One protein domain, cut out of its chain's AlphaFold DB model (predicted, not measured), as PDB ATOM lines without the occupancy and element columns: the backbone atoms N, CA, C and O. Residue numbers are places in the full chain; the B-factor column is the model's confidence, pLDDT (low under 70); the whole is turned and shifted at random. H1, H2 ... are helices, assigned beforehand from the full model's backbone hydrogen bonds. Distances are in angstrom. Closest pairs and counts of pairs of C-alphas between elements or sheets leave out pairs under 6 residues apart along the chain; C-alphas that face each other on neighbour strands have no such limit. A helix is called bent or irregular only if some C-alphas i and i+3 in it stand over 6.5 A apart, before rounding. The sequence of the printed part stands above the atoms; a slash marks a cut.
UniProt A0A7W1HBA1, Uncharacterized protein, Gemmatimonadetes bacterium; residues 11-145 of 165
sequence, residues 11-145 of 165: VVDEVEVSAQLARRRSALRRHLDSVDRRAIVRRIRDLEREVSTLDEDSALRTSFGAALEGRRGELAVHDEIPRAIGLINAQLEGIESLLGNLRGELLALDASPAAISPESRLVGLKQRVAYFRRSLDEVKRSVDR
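This is residues 11 to 145 of the 165 residues of an uncharacterized protein of Gemmatimonadetes bacterium (UniProt A0A7W1HBA1). This is a long, slender rod of helices built on one very long, gently bent helix, H3, whose arms H3a and H3b follow each other along the long axis. At one end H2 folds back with H3a as a helical hairpin; at the other end H4 folds back along H3b as a second one, and H1, the helix before H2, packs on residues 85 to 95 of H3b. Residues 110 to 117, the last residue of H3b and the 7-residue link to H4, stick out at one end of the rod. The printed part has 135 residues with four named helices, in the order H1, H2, H3, H4, and no named strand; the class is all helix. It is extended, with a radius of gyration of the C-alphas of 24.4 A and spans of 85 by 25 by 18 A.

Start at the first printed residue, Val 11, whose C-alpha is at (2.481, -12.897, 38.094). From there H1, residues 11 to 34, runs 34.7 A from first to last C-alpha. After a tight link of 2 residues, look at residues 37 to 53 for H2, 24.9 A long. A tight link of 5 residues leads to H3, residues 59 to 110; find C-alpha 59 at (3.896, -70.522, 40.701). By its hydrogen bonds H3 was assigned as one helix of 52 residues, but it is bent: C-alphas 79 and 82 are 6.6 A apart, where about 5 A is found in a regular helix. Its arms are H3a, residues 59 to 79 and 30.6 A long, and H3b, residues 82 to 110 and 42.5 A long; residues 80 and 81 belong to neither. A short link of 7 residues brings you to H4, residues 118 to 143, 37.7 A long, which ends with C-alpha 143 at (6.696, -34.102, 37.058).

Begin with H3, the hub, which touches the three other helices. Its arms H3a and H3b stand at a shallow tilt of 27 degrees. At H3a you find H2, which touches it and runs the opposite way at a shallow tilt of 25 degrees; the closest C-alphas, those of Val 51 and Arg 61, are 5.4 A apart. Now go to H3b: H1 touches its residues 85 to 95 alone, at a shallow tilt of 25 degrees, opposite ways, with the C-alphas of Arg 25 and Ile 85 closest at 5.7 A. H4 also touches H3b, at a shallow tilt of 15 degrees, opposite ways; the closest C-alphas are those of Ala 84 and Val 143, 6.2 A apart. H1, H3b and H4 form a bundle that is up and down, each running against the one before it in the chain. H1 and H4 are close but not clearly touching, with the C-alphas of Leu 21 and Lys 140 closest at 7.9 A. H2 is apart from H3b and H4, and H3a is apart from H4. Every backbone O i to N i+4 pair is within hydrogen-bond range in H1, H2, H3a, H3b and H4.

The two C-alphas farthest apart are those of Asp 55 and Pro 113, 85.3 A. Residues 110 to 117, of which 110 belongs to H3b, stand free; without them the body spans 77 by 25 by 16 A. The printed part has no cut, and no link is long. The mean pLDDT of the printed part is 82.1; look for values under 70 at 30 residues, among them 11 to 14 and 108 to 126. H4 has a mean of 69, while H2 has 97.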
ATOM      1  N   VAL A  11       1.220 -12.805  37.332       62.22
ATOM      2  CA  VAL A  11       2.481 -12.897  38.094       62.22
ATOM      3  C   VAL A  11       2.285 -13.538  39.475       62.22
ATOM      4  O   VAL A  11       3.143 -14.302  39.915       62.22
ATOM      5  N   VAL A  12       1.174 -13.252  40.159       65.19
ATOM      6  CA  VAL A  12       0.850 -13.868  41.458       65.19
ATOM      7  C   VAL A  12       0.577 -15.366  41.307       65.19
ATOM      8  O   VAL A  12       1.161 -16.150  42.057       65.19
ATOM      9  N   ASP A  13      -0.209 -15.767  40.305       67.25
ATOM     10  CA  ASP A  13      -0.450 -17.180  39.986       67.25
ATOM     11  C   ASP A  13       0.882 -17.909  39.726       67.25
ATOM     12  O   ASP A  13       1.113 -19.008  40.234       67.25
ATOM     13  N   GLU A  14       1.818 -17.274  39.013       65.12
ATOM     14  CA  GLU A  14       3.131 -17.867  38.731       65.12
ATOM     15  C   GLU A  14       4.004 -18.046  39.983       65.12
ATOM     16  O   GLU A  14       4.735 -19.038  40.115       65.12
ATOM     17  N   VAL A  15       3.924 -17.130  40.949       71.00
ATOM     18  CA  VAL A  15       4.615 -17.276  42.241       71.00
ATOM     19  C   VAL A  15       4.047 -18.463  43.030       71.00
ATOM     20  O   VAL A  15       4.808 -19.218  43.648       71.00
ATOM     21  N   GLU A  16       2.736 -18.694  42.973       75.12
ATOM     22  CA  GLU A  16       2.113 -19.864  43.602       75.12
ATOM     23  C   GLU A  16       2.559 -21.181  42.947       75.12
ATOM     24  O   GLU A  16       2.909 -22.138  43.657       75.12
ATOM     25  N   VAL A  17       2.645 -21.226  41.611       74.25
ATOM     26  CA  VAL A  17       3.185 -22.386  40.876       74.25
ATOM     27  C   VAL A  17       4.651 -22.640  41.240       74.25
ATOM     28  O   VAL A  17       5.043 -23.787  41.475       74.25
ATOM     29  N   SER A  18       5.453 -21.586  41.388       77.12
ATOM     30  CA  SER A  18       6.855 -21.678  41.823       77.12
ATOM     31  C   SER A  18       6.986 -22.342  43.191       77.12
ATOM     32  O   SER A  18       7.817 -23.232  43.396       77.12
ATOM     33  N   ALA A  19       6.126 -21.955  44.136       81.31
ATOM     34  CA  ALA A  19       6.090 -22.561  45.460       81.31
ATOM     35  C   ALA A  19       5.697 -24.047  45.388       81.31
ATOM     36  O   ALA A  19       6.279 -24.875  46.096       81.31
ATOM     37  N   GLN A  20       4.748 -24.415  44.519       83.31
ATOM     38  CA  GLN A  20       4.375 -25.814  44.295       83.31
ATOM     39  C   GLN A  20       5.537 -26.627  43.706       83.31
ATOM     40  O   GLN A  20       5.846 -27.703  44.223       83.31
ATOM     41  N   LEU A  21       6.236 -26.098  42.699       85.38
ATOM     42  CA  LEU A  21       7.419 -26.725  42.106       85.38
ATOM     43  C   LEU A  21       8.553 -26.901  43.124       85.38
ATOM     44  O   LEU A  21       9.149 -27.975  43.216       85.38
ATOM     45  N   ALA A  22       8.819 -25.891  43.952       88.19
ATOM     46  CA  ALA A  22       9.829 -25.971  45.005       88.19
ATOM     47  C   ALA A  22       9.486 -27.033  46.066       88.19
ATOM     48  O   ALA A  22      10.364 -27.801  46.488       88.19
ATOM     49  N   ARG A  23       8.208 -27.128  46.472       88.38
ATOM     50  CA  ARG A  23       7.712 -28.201  47.352       88.38
ATOM     51  C   ARG A  23       7.895 -29.572  46.707       88.38
ATOM     52  O   ARG A  23       8.434 -30.474  47.347       88.38
ATOM     53  N   ARG A  24       7.532 -29.707  45.430       87.44
ATOM     54  CA  ARG A  24       7.653 -30.952  44.667       87.44
ATOM     55  C   ARG A  24       9.103 -31.407  44.522       87.44
ATOM     56  O   ARG A  24       9.411 -32.550  44.840       87.44
ATOM     57  N   ARG A  25      10.020 -30.506  44.164       92.81
ATOM     58  CA  ARG A  25      11.469 -30.772  44.149       92.81
ATOM     59  C   ARG A  25      11.967 -31.273  45.501       92.81
ATOM     60  O   ARG A  25      12.776 -32.194  45.559       92.81
ATOM     61  N   SER A  26      11.501 -30.661  46.587       91.31
ATOM     62  CA  SER A  26      11.896 -31.051  47.942       91.31
ATOM     63  C   SER A  26      11.391 -32.450  48.297       91.31
ATOM     64  O   SER A  26      12.132 -33.223  48.895       91.31
ATOM     65  N   ALA A  27      10.164 -32.798  47.902       90.00
ATOM     66  CA  ALA A  27       9.618 -34.139  48.086       90.00
ATOM     67  C   ALA A  27      10.388 -35.191  47.269       90.00
ATOM     68  O   ALA A  27      10.772 -36.218  47.818       90.00
ATOM     69  N   LEU A  28      10.706 -34.893  46.005       90.25
ATOM     70  CA  LEU A  28      11.521 -35.754  45.142       90.25
ATOM     71  C   LEU A  28      12.924 -36.007  45.712       90.25
ATOM     72  O   LEU A  28      13.402 -37.137  45.702       90.25
ATOM     73  N   ARG A  29      13.572 -34.971  46.264       93.00
ATOM     74  CA  ARG A  29      14.863 -35.113  46.958       93.00
ATOM     75  C   ARG A  29      14.755 -36.012  48.186       93.00
ATOM     76  O   ARG A  29      15.538 -36.941  48.310       93.00
ATOM     77  N   ARG A  30      13.749 -35.792  49.040       91.56
ATOM     78  CA  ARG A  30      13.509 -36.663  50.203       91.56
ATOM     79  C   ARG A  30      13.259 -38.111  49.793       91.56
ATOM     80  O   ARG A  30      13.732 -39.012  50.471       91.56
ATOM     81  N   HIS A  31      12.530 -38.329  48.698       89.44
ATOM     82  CA  HIS A  31      12.298 -39.669  48.177       89.44
ATOM     83  C   HIS A  31      13.612 -40.329  47.740       89.44
ATOM     84  O   HIS A  31      13.910 -41.426  48.205       89.44
ATOM     85  N   LEU A  32      14.442 -39.641  46.946       90.69
ATOM     86  CA  LEU A  32      15.778 -40.130  46.583       90.69
ATOM     87  C   LEU A  32      16.642 -40.452  47.807       90.69
ATOM     88  O   LEU A  32      17.258 -41.510  47.853       90.69
ATOM     89  N   ASP A  33      16.652 -39.573  48.809       90.38
ATOM     90  CA  ASP A  33      17.438 -39.772  50.031       90.38
ATOM     91  C   ASP A  33      16.933 -40.963  50.865       90.38
ATOM     92  O   ASP A  33      17.707 -41.598  51.581       90.38
ATOM     93  N   SER A  34      15.636 -41.277  50.782       89.19
ATOM     94  CA  SER A  34      15.018 -42.388  51.517       89.19
ATOM     95  C   SER A  34      15.242 -43.761  50.878       89.19
ATOM     96  O   SER A  34      15.111 -44.781  51.556       89.19
ATOM     97  N   VAL A  35      15.579 -43.804  49.587       89.69
ATOM     98  CA  VAL A  35      15.684 -45.041  48.810       89.69
ATOM     99  C   VAL A  35      17.151 -45.448  48.643       89.69
ATOM    100  O   VAL A  35      17.937 -44.770  47.987       89.69
ATOM    101  N   ASP A  36      17.539 -46.617  49.170       92.81
ATOM    102  CA  ASP A  36      18.869 -47.183  48.898       92.81
ATOM    103  C   ASP A  36      18.896 -47.851  47.513       92.81
ATOM    104  O   ASP A  36      18.630 -49.048  47.355       92.81
ATOM    105  N   ARG A  37      19.311 -47.084  46.498       94.56
ATOM    106  CA  ARG A  37      19.535 -47.583  45.131       94.56
ATOM    107  C   ARG A  37      20.392 -48.851  45.092       94.56
ATOM    108  O   ARG A  37      20.150 -49.743  44.278       94.56
ATOM    109  N   ARG A  38      21.418 -48.961  45.946       96.25
ATOM    110  CA  ARG A  38      22.297 -50.142  45.965       96.25
ATOM    111  C   ARG A  38      21.556 -51.358  46.509       96.25
ATOM    112  O   ARG A  38      21.800 -52.457  46.015       96.25
ATOM    113  N   ALA A  39      20.667 -51.186  47.487       95.88
ATOM    114  CA  ALA A  39      19.811 -52.264  47.976       95.88
ATOM    115  C   ALA A  39      18.859 -52.773  46.891       95.88
ATOM    116  O   ALA A  39      18.783 -53.986  46.699       95.88
ATOM    117  N   ILE A  40      18.224 -51.875  46.128       94.88
ATOM    118  CA  ILE A  40      17.353 -52.260  45.006       94.88
ATOM    119  C   ILE A  40      18.139 -53.077  43.976       94.88
ATOM    120  O   ILE A  40      17.740 -54.188  43.632       94.88
ATOM    121  N   VAL A  41      19.302 -52.581  43.539       97.81
ATOM    122  CA  VAL A  41      20.155 -53.285  42.564       97.81
ATOM    123  C   VAL A  41      20.600 -54.655  43.081       97.81
ATOM    124  O   VAL A  41      20.617 -55.619  42.316       97.81
ATOM    125  N   ARG A  42      20.956 -54.772  44.368       98.19
ATOM    126  CA  ARG A  42      21.281 -56.073  44.973       98.19
ATOM    127  C   ARG A  42      20.081 -57.016  44.915       98.19
ATOM    128  O   ARG A  42      20.235 -58.128  44.420       98.19
ATOM    129  N   ARG A  43      18.893 -56.555  45.320       97.75
ATOM    130  CA  ARG A  43      17.688 -57.391  45.333       97.75
ATOM    131  C   ARG A  43      17.259 -57.827  43.933       97.75
ATOM    132  O   ARG A  43      16.854 -58.971  43.778       97.75
ATOM    133  N   ILE A  44      17.395 -56.966  42.922       98.25
ATOM    134  CA  ILE A  44      17.178 -57.329  41.510       98.25
ATOM    135  C   ILE A  44      18.078 -58.507  41.127       98.25
ATOM    136  O   ILE A  44      17.583 -59.510  40.627       98.25
ATOM    137  N   ARG A  45      19.380 -58.432  41.429       98.31
ATOM    138  CA  ARG A  45      20.334 -59.512  41.118       98.31
ATOM    139  C   ARG A  45      20.058 -60.803  41.888       98.31
ATOM    140  O   ARG A  45      20.388 -61.881  41.396       98.31
ATOM    141  N   ASP A  46      19.551 -60.704  43.116       97.94
ATOM    142  CA  ASP A  46      19.117 -61.871  43.892       97.94
ATOM    143  C   ASP A  46      17.900 -62.524  43.225       97.94
ATOM    144  O   ASP A  46      17.938 -63.713  42.928       97.94
ATOM    145  N   LEU A  47      16.871 -61.735  42.898       97.56
ATOM    146  CA  LEU A  47      15.651 -62.203  42.236       97.56
ATOM    147  C   LEU A  47      15.923 -62.795  40.846       97.56
ATOM    148  O   LEU A  47      15.343 -63.817  40.501       97.56
ATOM    149  N   GLU A  48      16.822 -62.205  40.057       97.94
ATOM    150  CA  GLU A  48      17.239 -62.755  38.759       97.94
ATOM    151  C   GLU A  48      17.849 -64.152  38.905       97.94
ATOM    152  O   GLU A  48      17.516 -65.058  38.138       97.94
ATOM    153  N   ARG A  49      18.703 -64.346  39.919       97.56
ATOM    154  CA  ARG A  49      19.260 -65.663  40.242       97.56
ATOM    155  C   ARG A  49      18.173 -66.626  40.704       97.56
ATOM    156  O   ARG A  49      18.093 -67.718  40.153       97.56
ATOM    157  N   GLU A  50      17.329 -66.217  41.649       96.00
ATOM    158  CA  GLU A  50      16.225 -67.037  42.161       96.00
ATOM    159  C   GLU A  50      15.317 -67.505  41.007       96.00
ATOM    160  O   GLU A  50      15.134 -68.707  40.823       96.00
ATOM    161  N   VAL A  51      14.851 -66.591  40.148       95.88
ATOM    162  CA  VAL A  51      14.023 -66.906  38.968       95.88
ATOM    163  C   VAL A  51      14.728 -67.877  38.022       95.88
ATOM    164  O   VAL A  51      14.096 -68.821  37.557       95.88
ATOM    165  N   SER A  52      16.028 -67.695  37.759       95.19
ATOM    166  CA  SER A  52      16.780 -68.566  36.840       95.19
ATOM    167  C   SER A  52      16.897 -70.020  37.310       95.19
ATOM    168  O   SER A  52      17.077 -70.909  36.485       95.19
ATOM    169  N   THR A  53      16.777 -70.259  38.619       95.62
ATOM    170  CA  THR A  53      16.884 -71.597  39.225       95.62
ATOM    171  C   THR A  53      15.547 -72.320  39.384       95.62
ATOM    172  O   THR A  53      15.541 -73.493  39.748       95.62
ATOM    173  N   LEU A  54      14.425 -71.637  39.142       95.00
ATOM    174  CA  LEU A  54      13.082 -72.189  39.317       95.00
ATOM    175  C   LEU A  54      12.529 -72.744  38.005       95.00
ATOM    176  O   LEU A  54      12.709 -72.131  36.949       95.00
ATOM    177  N   ASP A  55      11.773 -73.839  38.102       93.19
ATOM    178  CA  ASP A  55      11.053 -74.429  36.970       93.19
ATOM    179  C   ASP A  55      10.097 -73.418  36.326       93.19
ATOM    180  O   ASP A  55       9.443 -72.626  37.022       93.19
ATOM    181  N   GLU A  56      10.012 -73.465  34.994       86.62
ATOM    182  CA  GLU A  56       9.273 -72.495  34.176       86.62
ATOM    183  C   GLU A  56       7.784 -72.414  34.534       86.62
ATOM    184  O   GLU A  56       7.243 -71.312  34.605       86.62
ATOM    185  N   ASP A  57       7.168 -73.546  34.880       90.12
ATOM    186  CA  ASP A  57       5.741 -73.637  35.213       90.12
ATOM    187  C   ASP A  57       5.442 -73.439  36.711       90.12
ATOM    188  O   ASP A  57       4.299 -73.563  37.160       90.12
ATOM    189  N   SER A  58       6.460 -73.147  37.531       93.31
ATOM    190  CA  SER A  58       6.255 -73.003  38.971       93.31
ATOM    191  C   SER A  58       5.582 -71.670  39.322       93.31
ATOM    192  O   SER A  58       6.019 -70.588  38.924       93.31
ATOM    193  N   ALA A  59       4.554 -71.722  40.174       93.12
ATOM    194  CA  ALA A  59       3.896 -70.522  40.701       93.12
ATOM    195  C   ALA A  59       4.879 -69.577  41.428       93.12
ATOM    196  O   ALA A  59       4.697 -68.357  41.437       93.12
ATOM    197  N   LEU A  60       5.948 -70.136  42.006       94.25
ATOM    198  CA  LEU A  60       7.002 -69.375  42.667       94.25
ATOM    199  C   LEU A  60       7.812 -68.537  41.669       94.25
ATOM    200  O   LEU A  60       8.096 -67.374  41.953       94.25
ATOM    201  N   ARG A  61       8.119 -69.080  40.483       94.12
ATOM    202  CA  ARG A  61       8.798 -68.336  39.416       94.12
ATOM    203  C   ARG A  61       7.964 -67.147  38.955       94.12
ATOM    204  O   ARG A  61       8.507 -66.054  38.825       94.12
ATOM    205  N   THR A  62       6.653 -67.324  38.790       94.56
ATOM    206  CA  THR A  62       5.731 -66.226  38.459       94.56
ATOM    207  C   THR A  62       5.735 -65.142  39.535       94.56
ATOM    208  O   THR A  62       5.887 -63.961  39.224       94.56
ATOM    209  N   SER A  63       5.632 -65.528  40.811       95.31
ATOM    210  CA  SER A  63       5.650 -64.578  41.931       95.31
ATOM    211  C   SER A  63       6.965 -63.793  42.007       95.31
ATOM    212  O   SER A  63       6.954 -62.569  42.155       95.31
ATOM    213  N   PHE A  64       8.105 -64.468  41.854       96.50
ATOM    214  CA  PHE A  64       9.414 -63.816  41.878       96.50
ATOM    215  C   PHE A  64       9.659 -62.966  40.630       96.50
ATOM    216  O   PHE A  64      10.277 -61.909  40.734       96.50
ATOM    217  N   GLY A  65       9.126 -63.371  39.475       96.38
ATOM    218  CA  GLY A  65       9.119 -62.572  38.252       96.38
ATOM    219  C   GLY A  65       8.382 -61.245  38.436       96.38
ATOM    220  O   GLY A  65       8.937 -60.196  38.117       96.38
ATOM    221  N   ALA A  66       7.193 -61.269  39.044       95.31
ATOM    222  CA  ALA A  66       6.447 -60.051  39.366       95.31
ATOM    223  C   ALA A  66       7.201 -59.158  40.369       95.31
ATOM    224  O   ALA A  66       7.293 -57.944  40.190       95.31
ATOM    225  N   ALA A  67       7.813 -59.749  41.402       96.25
ATOM    226  CA  ALA A  67       8.642 -59.001  42.349       96.25
ATOM    227  C   ALA A  67       9.879 -58.371  41.675       96.25
ATOM    228  O   ALA A  67      10.262 -57.247  42.004       96.25
ATOM    229  N   LEU A  68      10.502 -59.081  40.729       97.44
ATOM    230  CA  LEU A  68      11.632 -58.594  39.939       97.44
ATOM    231  C   LEU A  68      11.226 -57.419  39.049       97.44
ATOM    232  O   LEU A  68      11.937 -56.415  39.003       97.44
ATOM    233  N   GLU A  69      10.085 -57.527  38.372       97.19
ATOM    234  CA  GLU A  69       9.518 -56.442  37.573       97.19
ATOM    235  C   GLU A  69       9.249 -55.203  38.434       97.19
ATOM    236  O   GLU A  69       9.717 -54.115  38.094       97.19
ATOM    237  N   GLY A  70       8.627 -55.376  39.605       94.94
ATOM    238  CA  GLY A  70       8.392 -54.285  40.554       94.94
ATOM    239  C   GLY A  70       9.680 -53.568  40.971       94.94
ATOM    240  O   GLY A  70       9.757 -52.340  40.918       94.94
ATOM    241  N   ARG A  71      10.745 -54.315  41.300       96.12
ATOM    242  CA  ARG A  71      12.044 -53.714  41.665       96.12
ATOM    243  C   ARG A  71      12.738 -53.020  40.497       96.12
ATOM    244  O   ARG A  71      13.395 -52.001  40.702       96.12
ATOM    245  N   ARG A  72      12.597 -53.532  39.272       96.88
ATOM    246  CA  ARG A  72      13.104 -52.857  38.066       96.88
ATOM    247  C   ARG A  72      12.361 -51.547  37.809       96.88
ATOM    248  O   ARG A  72      13.010 -50.558  37.479       96.88
ATOM    249  N   GLY A  73      11.043 -51.528  38.014       93.75
ATOM    250  CA  GLY A  73      10.233 -50.311  37.962       93.75
ATOM    251  C   GLY A  73      10.691 -49.273  38.987       93.75
ATOM    252  O   GLY A  73      10.965 -48.132  38.626       93.75
ATOM    253  N   GLU A  74      10.881 -49.685  40.241       92.00
ATOM    254  CA  GLU A  74      11.397 -48.822  41.312       92.00
ATOM    255  C   GLU A  74      12.771 -48.218  40.963       92.00
ATOM    256  O   GLU A  74      12.984 -47.015  41.123       92.00
ATOM    257  N   LEU A  75      13.695 -49.023  40.422       94.62
ATOM    258  CA  LEU A  75      15.009 -48.541  39.981       94.62
ATOM    259  C   LEU A  75      14.906 -47.541  38.820       94.62
ATOM    260  O   LEU A  75      15.610 -46.533  38.820       94.62
ATOM    261  N   ALA A  76      14.040 -47.809  37.840       92.69
ATOM    262  CA  ALA A  76      13.830 -46.914  36.705       92.69
ATOM    263  C   ALA A  76      13.297 -45.550  37.160       92.69
ATOM    264  O   ALA A  76      13.770 -44.512  36.702       92.69
ATOM    265  N   VAL A  77      12.361 -45.550  38.111       89.00
ATOM    266  CA  VAL A  77      11.827 -44.326  38.708       89.00
ATOM    267  C   VAL A  77      12.903 -43.580  39.492       89.00
ATOM    268  O   VAL A  77      13.076 -42.380  39.285       89.00
ATOM    269  N   HIS A  78      13.676 -44.276  40.331       91.19
ATOM    270  CA  HIS A  78      14.802 -43.678  41.049       91.19
ATOM    271  C   HIS A  78      15.775 -42.971  40.088       91.19
ATOM    272  O   HIS A  78      16.238 -41.867  40.369       91.19
ATOM    273  N   ASP A  79      16.073 -43.578  38.939       91.69
ATOM    274  CA  ASP A  79      16.983 -43.008  37.943       91.69
ATOM    275  C   ASP A  79      16.350 -41.850  37.124       91.69
ATOM    276  O   ASP A  79      17.080 -41.025  36.568       91.69
ATOM    277  N   GLU A  80      15.017 -41.714  37.094       90.75
ATOM    278  CA  GLU A  80      14.296 -40.600  36.449       90.75
ATOM    279  C   GLU A  80      14.224 -39.339  37.329       90.75
ATOM    280  O   GLU A  80      14.283 -38.213  36.827       90.75
ATOM    281  N   ILE A  81      14.135 -39.495  38.654       90.19
ATOM    282  CA  ILE A  81      13.936 -38.363  39.575       90.19
ATOM    283  C   ILE A  81      15.012 -37.263  39.439       90.19
ATOM    284  O   ILE A  81      14.640 -36.085  39.438       90.19
ATOM    285  N   PRO A  82      16.321 -37.558  39.280       93.12
ATOM    286  CA  PRO A  82      17.329 -36.522  39.056       93.12
ATOM    287  C   PRO A  82      17.059 -35.666  37.811       93.12
ATOM    288  O   PRO A  82      17.257 -34.448  37.860       93.12
ATOM    289  N   ARG A  83      16.560 -36.266  36.717       90.75
ATOM    290  CA  ARG A  83      16.164 -35.519  35.511       90.75
ATOM    291  C   ARG A  83      15.009 -34.574  35.815       90.75
ATOM    292  O   ARG A  83      15.080 -33.395  35.475       90.75
ATOM    293  N   ALA A  84      13.992 -35.055  36.523       87.75
ATOM    294  CA  ALA A  84      12.849 -34.240  36.916       87.75
ATOM    295  C   ALA A  84      13.230 -33.082  37.849       87.75
ATOM    296  O   ALA A  84      12.756 -31.963  37.665       87.75
ATOM    297  N   ILE A  85      14.137 -33.306  38.805       89.88
ATOM    298  CA  ILE A  85      14.698 -32.233  39.640       89.88
ATOM    299  C   ILE A  85      15.410 -31.187  38.771       89.88
ATOM    300  O   ILE A  85      15.251 -29.991  39.019       89.88
ATOM    301  N   GLY A  86      16.166 -31.618  37.756       89.75
ATOM    302  CA  GLY A  86      16.806 -30.726  36.787       89.75
ATOM    303  C   GLY A  86      15.800 -29.859  36.027       89.75
ATOM    304  O   GLY A  86      15.973 -28.643  35.963       89.75
ATOM    305  N   LEU A  87      14.712 -30.457  35.532       88.31
ATOM    306  CA  LEU A  87      13.627 -29.728  34.862       88.31
ATOM    307  C   LEU A  87      12.978 -28.696  35.792       88.31
ATOM    308  O   LEU A  87      12.775 -27.554  35.390       88.31
ATOM    309  N   ILE A  88      12.700 -29.067  37.045       86.44
ATOM    310  CA  ILE A  88      12.136 -28.138  38.033       86.44
ATOM    311  C   ILE A  88      13.096 -26.975  38.311       86.44
ATOM    312  O   ILE A  88      12.652 -25.833  38.384       86.44
ATOM    313  N   ASN A  89      14.400 -27.232  38.458       91.31
ATOM    314  CA  ASN A  89      15.383 -26.166  38.676       91.31
ATOM    315  C   ASN A  89      15.416 -25.180  37.506       91.31
ATOM    316  O   ASN A  89      15.311 -23.981  37.739       91.31
ATOM    317  N   ALA A  90      15.473 -25.681  36.268       88.38
ATOM    318  CA  ALA A  90      15.461 -24.835  35.077       88.38
ATOM    319  C   ALA A  90      14.192 -23.965  34.996       88.38
ATOM    320  O   ALA A  90      14.254 -22.807  34.590       88.38
ATOM    321  N   GLN A  91      13.041 -24.495  35.425       83.25
ATOM    322  CA  GLN A  91      11.806 -23.711  35.494       83.25
ATOM    323  C   GLN A  91      11.856 -22.631  36.571       83.25
ATOM    324  O   GLN A  91      11.476 -21.496  36.300       83.25
ATOM    325  N   LEU A  92      12.346 -22.950  37.770       86.19
ATOM    326  CA  LEU A  92      12.494 -21.962  38.844       86.19
ATOM    327  C   LEU A  92      13.447 -20.826  38.429       86.19
ATOM    328  O   LEU A  92      13.116 -19.661  38.623       86.19
ATOM    329  N   GLU A  93      14.565 -21.146  37.773       87.19
ATOM    330  CA  GLU A  93      15.493 -20.153  37.203       87.19
ATOM    331  C   GLU A  93      14.828 -19.302  36.102       87.19
ATOM    332  O   GLU A  93      15.053 -18.089  36.003       87.19
ATOM    333  N   GLY A  94      13.963 -19.917  35.286       81.62
ATOM    334  CA  GLY A  94      13.143 -19.221  34.295       81.62
ATOM    335  C   GLY A  94      12.174 -18.217  34.929       81.62
ATOM    336  O   GLY A  94      12.075 -17.082  34.459       81.62
ATOM    337  N   ILE A  95      11.516 -18.599  36.029       76.88
ATOM    338  CA  ILE A  95      10.624 -17.715  36.798       76.88
ATOM    339  C   ILE A  95      11.408 -16.540  37.369       76.88
ATOM    340  O   ILE A  95      11.004 -15.389  37.207       76.88
ATOM    341  N   GLU A  96      12.543 -16.814  38.011       82.75
ATOM    342  CA  GLU A  96      13.401 -15.779  38.587       82.75
ATOM    343  C   GLU A  96      13.849 -14.771  37.519       82.75
ATOM    344  O   GLU A  96      13.786 -13.557  37.739       82.75
ATOM    345  N   SER A  97      14.210 -15.255  36.328       81.75
ATOM    346  CA  SER A  97      14.577 -14.411  35.187       81.75
ATOM    347  C   SER A  97      13.413 -13.539  34.705       81.75
ATOM    348  O   SER A  97      13.597 -12.354  34.418       81.75
ATOM    349  N   LEU A  98      12.197 -14.089  34.629       76.62
ATOM    350  CA  LEU A  98      11.003 -13.335  34.237       76.62
ATOM    351  C   LEU A  98      10.642 -12.259  35.254       76.62
ATOM    352  O   LEU A  98      10.388 -11.123  34.858       76.62
ATOM    353  N   LEU A  99      10.670 -12.587  36.546       76.44
ATOM    354  CA  LEU A  99      10.434 -11.627  37.624       76.44
ATOM    355  C   LEU A  99      11.498 -10.519  37.631       76.44
ATOM    356  O   LEU A  99      11.166  -9.345  37.809       76.44
ATOM    357  N   GLY A 100      12.764 -10.867  37.382       78.06
ATOM    358  CA  GLY A 100      13.856  -9.904  37.233       78.06
ATOM    359  C   GLY A 100      13.633  -8.935  36.069       78.06
ATOM    360  O   GLY A 100      13.751  -7.720  36.245       78.06
ATOM    361  N   ASN A 101      13.236  -9.456  34.905       73.06
ATOM    362  CA  ASN A 101      12.922  -8.649  33.724       73.06
ATOM    363  C   ASN A 101      11.696  -7.752  33.947       73.06
ATOM    364  O   ASN A 101      11.758  -6.558  33.668       73.06
ATOM    365  N   LEU A 102      10.617  -8.296  34.519       72.56
ATOM    366  CA  LEU A 102       9.409  -7.555  34.899       72.56
ATOM    367  C   LEU A 102       9.732  -6.369  35.810       72.56
ATOM    368  O   LEU A 102       9.304  -5.242  35.563       72.56
ATOM    369  N   ARG A 103      10.532  -6.613  36.851       75.38
ATOM    370  CA  ARG A 103      10.990  -5.566  37.763       75.38
ATOM    371  C   ARG A 103      11.802  -4.498  37.025       75.38
ATOM    372  O   ARG A 103      11.605  -3.314  37.281       75.38
ATOM    373  N   GLY A 104      12.700  -4.896  36.124       75.31
ATOM    374  CA  GLY A 104      13.485  -3.966  35.309       75.31
ATOM    375  C   GLY A 104      12.616  -3.091  34.400       75.31
ATOM    376  O   GLY A 104      12.813  -1.879  34.340       75.31
ATOM    377  N   GLU A 105      11.616  -3.686  33.746       72.25
ATOM    378  CA  GLU A 105      10.657  -2.973  32.897       72.25
ATOM    379  C   GLU A 105       9.808  -1.972  33.695       72.25
ATOM    380  O   GLU A 105       9.647  -0.834  33.254       72.25
ATOM    381  N   LEU A 106       9.327  -2.350  34.885       66.62
ATOM    382  CA  LEU A 106       8.578  -1.453  35.775       66.62
ATOM    383  C   LEU A 106       9.419  -0.257  36.240       66.62
ATOM    384  O   LEU A 106       8.957   0.879  36.169       66.62
ATOM    385  N   LEU A 107      10.670  -0.489  36.649       71.00
ATOM    386  CA  LEU A 107      11.585   0.589  37.043       71.00
ATOM    387  C   LEU A 107      11.891   1.540  35.874       71.00
ATOM    388  O   LEU A 107      12.009   2.747  36.067       71.00
ATOM    389  N   ALA A 108      11.990   1.016  34.651       69.81
ATOM    390  CA  ALA A 108      12.222   1.823  33.455       69.81
ATOM    391  C   ALA A 108      10.994   2.648  33.022       69.81
ATOM    392  O   ALA A 108      11.158   3.669  32.352       69.81
ATOM    393  N   LEU A 109       9.777   2.212  33.368       64.31
ATOM    394  CA  LEU A 109       8.540   2.973  33.147       64.31
ATOM    395  C   LEU A 109       8.420   4.156  34.113       64.31
ATOM    396  O   LEU A 109       7.978   5.223  33.698       64.31
ATOM    397  N   ASP A 110       8.855   3.985  35.360       58.31
ATOM    398  CA  ASP A 110       8.874   5.053  36.370       58.31
ATOM    399  C   ASP A 110       9.928   6.136  36.045       58.31
ATOM    400  O   ASP A 110       9.772   7.312  36.364       58.31
ATOM    401  N   ALA A 111      10.999   5.755  35.337       59.66
ATOM    402  CA  ALA A 111      12.146   6.619  35.064       59.66
ATOM    403  C   ALA A 111      12.094   7.428  33.746       59.66
ATOM    404  O   ALA A 111      12.967   8.277  33.551       59.66
ATOM    405  N   SER A 112      11.143   7.201  32.823       49.03
ATOM    406  CA  SER A 112      11.166   7.856  31.496       49.03
ATOM    407  C   SER A 112       9.855   8.543  31.082       49.03
ATOM    408  O   SER A 112       8.868   7.861  30.808       49.03
ATOM    409  N   PRO A 113       9.860   9.879  30.880       52.09
ATOM    410  CA  PRO A 113       8.780  10.599  30.201       52.09
ATOM    411  C   PRO A 113       8.830  10.505  28.663       52.09
ATOM    412  O   PRO A 113       7.947  11.046  28.001       52.09
ATOM    413  N   ALA A 114       9.856   9.884  28.060       56.81
ATOM    414  CA  ALA A 114      10.088   9.972  26.617       56.81
ATOM    415  C   ALA A 114      10.532   8.649  25.959       56.81
ATOM    416  O   ALA A 114      11.412   7.938  26.437       56.81
ATOM    417  N   ALA A 115       9.945   8.400  24.784       51.34
ATOM    418  CA  ALA A 115      10.366   7.471  23.731       51.34
ATOM    419  C   ALA A 115      10.255   5.954  24.017       51.34
ATOM    420  O   ALA A 115      11.175   5.289  24.484       51.34
ATOM    421  N   ILE A 116       9.076   5.417  23.696       52.66
ATOM    422  CA  ILE A 116       8.705   4.148  23.018       52.66
ATOM    423  C   ILE A 116       7.243   3.939  23.434       52.66
ATOM    424  O   ILE A 116       6.962   4.015  24.630       52.66
ATOM    425  N   SER A 117       6.320   3.708  22.487       58.97
ATOM    426  CA  SER A 117       4.898   3.525  22.828       58.97
ATOM    427  C   SER A 117       4.763   2.459  23.933       58.97
ATOM    428  O   SER A 117       5.250   1.336  23.743       58.97
ATOM    429  N   PRO A 118       4.123   2.781  25.074       58.34
ATOM    430  CA  PRO A 118       3.872   1.840  26.168       58.34
ATOM    431  C   PRO A 118       3.241   0.524  25.688       58.34
ATOM    432  O   PRO A 118       3.481  -0.541  26.255       58.34
ATOM    433  N   GLU A 119       2.485   0.589  24.593       59.09
ATOM    434  CA  GLU A 119       1.756  -0.525  23.993       59.09
ATOM    435  C   GLU A 119       2.690  -1.603  23.424       59.09
ATOM    436  O   GLU A 119       2.463  -2.788  23.657       59.09
ATOM    437  N   SER A 120       3.786  -1.236  22.746       60.50
ATOM    438  CA  SER A 120       4.724  -2.223  22.180       60.50
ATOM    439  C   SER A 120       5.518  -2.968  23.258       60.50
ATOM    440  O   SER A 120       5.834  -4.146  23.081       60.50
ATOM    441  N   ARG A 121       5.813  -2.314  24.392       62.22
ATOM    442  CA  ARG A 121       6.494  -2.960  25.529       62.22
ATOM    443  C   ARG A 121       5.562  -3.950  26.239       62.22
ATOM    444  O   ARG A 121       5.961  -5.086  26.483       62.22
ATOM    445  N   LEU A 122       4.303  -3.559  26.461       65.62
ATOM    446  CA  LEU A 122       3.263  -4.417  27.041       65.62
ATOM    447  C   LEU A 122       2.973  -5.657  26.183       65.62
ATOM    448  O   LEU A 122       2.841  -6.758  26.712       65.62
ATOM    449  N   VAL A 123       2.920  -5.514  24.855       69.19
ATOM    450  CA  VAL A 123       2.722  -6.655  23.942       69.19
ATOM    451  C   VAL A 123       3.868  -7.665  24.047       69.19
ATOM    452  O   VAL A 123       3.618  -8.870  24.124       69.19
ATOM    453  N   GLY A 124       5.118  -7.193  24.098       66.56
ATOM    454  CA  GLY A 124       6.281  -8.067  24.266       66.56
ATOM    455  C   GLY A 124       6.267  -8.814  25.602       66.56
ATOM    456  O   GLY A 124       6.598  -9.999  25.650       66.56
ATOM    457  N   LEU A 125       5.832  -8.148  26.673       67.50
ATOM    458  CA  LEU A 125       5.698  -8.774  27.982       67.50
ATOM    459  C   LEU A 125       4.629  -9.876  27.980       67.50
ATOM    460  O   LEU A 125       4.895 -10.989  28.431       67.50
ATOM    461  N   LYS A 126       3.463  -9.617  27.376       67.75
ATOM    462  CA  LYS A 126       2.381 -10.607  27.247       67.75
ATOM    463  C   LYS A 126       2.814 -11.870  26.514       67.75
ATOM    464  O   LYS A 126       2.490 -12.976  26.940       67.75
ATOM    465  N   GLN A 127       3.572 -11.724  25.431       72.44
ATOM    466  CA  GLN A 127       4.094 -12.871  24.687       72.44
ATOM    467  C   GLN A 127       5.058 -13.714  25.531       72.44
ATOM    468  O   GLN A 127       4.988 -14.944  25.483       72.44
ATOM    469  N   ARG A 128       5.913 -13.074  26.341       68.81
ATOM    470  CA  ARG A 128       6.830 -13.775  27.254       68.81
ATOM    471  C   ARG A 128       6.080 -14.531  28.345       68.81
ATOM    472  O   ARG A 128       6.359 -15.707  28.553       68.81
ATOM    473  N   VAL A 129       5.095 -13.892  28.975       68.69
ATOM    474  CA  VAL A 129       4.240 -14.521  29.996       68.69
ATOM    475  C   VAL A 129       3.475 -15.719  29.414       68.69
ATOM    476  O   VAL A 129       3.458 -16.796  30.004       68.69
ATOM    477  N   ALA A 130       2.899 -15.582  28.217       71.62
ATOM    478  CA  ALA A 130       2.161 -16.666  27.569       71.62
ATOM    479  C   ALA A 130       3.054 -17.858  27.176       71.62
ATOM    480  O   ALA A 130       2.664 -19.013  27.355       71.62
ATOM    481  N   TYR A 131       4.252 -17.591  26.643       69.06
ATOM    482  CA  TYR A 131       5.231 -18.638  26.339       69.06
ATOM    483  C   TYR A 131       5.649 -19.388  27.607       69.06
ATOM    484  O   TYR A 131       5.719 -20.617  27.619       69.06
ATOM    485  N   PHE A 132       5.862 -18.640  28.684       67.50
ATOM    486  CA  PHE A 132       6.262 -19.188  29.964       67.50
ATOM    487  C   PHE A 132       5.212 -20.131  30.571       67.50
ATOM    488  O   PHE A 132       5.544 -21.273  30.889       67.50
ATOM    489  N   ARG A 133       3.935 -19.725  30.605       70.56
ATOM    490  CA  ARG A 133       2.815 -20.575  31.063       70.56
ATOM    491  C   ARG A 133       2.797 -21.941  30.392       70.56
ATOM    492  O   ARG A 133       2.674 -22.973  31.044       70.56
ATOM    493  N   ARG A 134       2.971 -21.952  29.068       75.56
ATOM    494  CA  ARG A 134       2.985 -23.196  28.294       75.56
ATOM    495  C   ARG A 134       4.126 -24.120  28.725       75.56
ATOM    496  O   ARG A 134       3.913 -25.327  28.813       75.56
ATOM    497  N   SER A 135       5.307 -23.559  28.985       69.69
ATOM    498  CA  SER A 135       6.468 -24.322  29.454       69.69
ATOM    499  C   SER A 135       6.232 -24.911  30.848       69.69
ATOM    500  O   SER A 135       6.522 -26.086  31.077       69.69
ATOM    501  N   LEU A 136       5.621 -24.143  31.754       69.88
ATOM    502  CA  LEU A 136       5.279 -24.619  33.093       69.88
ATOM    503  C   LEU A 136       4.261 -25.752  33.088       69.88
ATOM    504  O   LEU A 136       4.466 -26.754  33.771       69.88
ATOM    505  N   ASP A 137       3.194 -25.631  32.301       74.25
ATOM    506  CA  ASP A 137       2.183 -26.685  32.192       74.25
ATOM    507  C   ASP A 137       2.787 -28.001  31.683       74.25
ATOM    508  O   ASP A 137       2.352 -29.091  32.060       74.25
ATOM    509  N   GLU A 138       3.794 -27.916  30.815       76.88
ATOM    510  CA  GLU A 138       4.506 -29.076  30.289       76.88
ATOM    511  C   GLU A 138       5.401 -29.732  31.344       76.88
ATOM    512  O   GLU A 138       5.370 -30.958  31.503       76.88
ATOM    513  N   VAL A 139       6.126 -28.935  32.132       73.12
ATOM    514  CA  VAL A 139       6.940 -29.461  33.235       73.12
ATOM    515  C   VAL A 139       6.068 -30.031  34.344       73.12
ATOM    516  O   VAL A 139       6.351 -31.131  34.814       73.12
ATOM    517  N   LYS A 140       4.966 -29.367  34.706       74.81
ATOM    518  CA  LYS A 140       3.988 -29.883  35.669       74.81
ATOM    519  C   LYS A 140       3.465 -31.255  35.241       74.81
ATOM    520  O   LYS A 140       3.609 -32.219  35.985       74.81
ATOM    521  N   ARG A 141       3.000 -31.392  33.992       77.75
ATOM    522  CA  ARG A 141       2.558 -32.686  33.433       77.75
ATOM    523  C   ARG A 141       3.635 -33.772  33.461       77.75
ATOM    524  O   ARG A 141       3.305 -34.949  33.598       77.75
ATOM    525  N   SER A 142       4.899 -33.396  33.294       71.50
ATOM    526  CA  SER A 142       6.029 -34.333  33.280       71.50
ATOM    527  C   SER A 142       6.408 -34.790  34.690       71.50
ATOM    528  O   SER A 142       6.730 -35.954  34.907       71.50
ATOM    529  N   VAL A 143       6.323 -33.879  35.659       73.81
ATOM    530  CA  VAL A 143       6.696 -34.102  37.058       73.81
ATOM    531  C   VAL A 143       5.579 -34.776  37.861       73.81
ATOM    532  O   VAL A 143       5.886 -35.555  38.764       73.81
ATOM    533  N   ASP A 144       4.306 -34.522  37.549       76.56
ATOM    534  CA  ASP A 144       3.150 -35.097  38.260       76.56
ATOM    535  C   ASP A 144       3.079 -36.630  38.140       76.56
ATOM    536  O   ASP A 144       2.483 -37.288  38.982       76.56
ATOM    537  N   ARG A 145       3.743 -37.224  37.142       73.44
ATOM    538  CA  ARG A 145       3.785 -38.683  36.925       73.44
ATOM    539  C   ARG A 145       4.802 -39.431  37.795       73.44
ATOM    540  O   ARG A 145       4.908 -40.648  37.680       73.44
TER     541      ARG A 145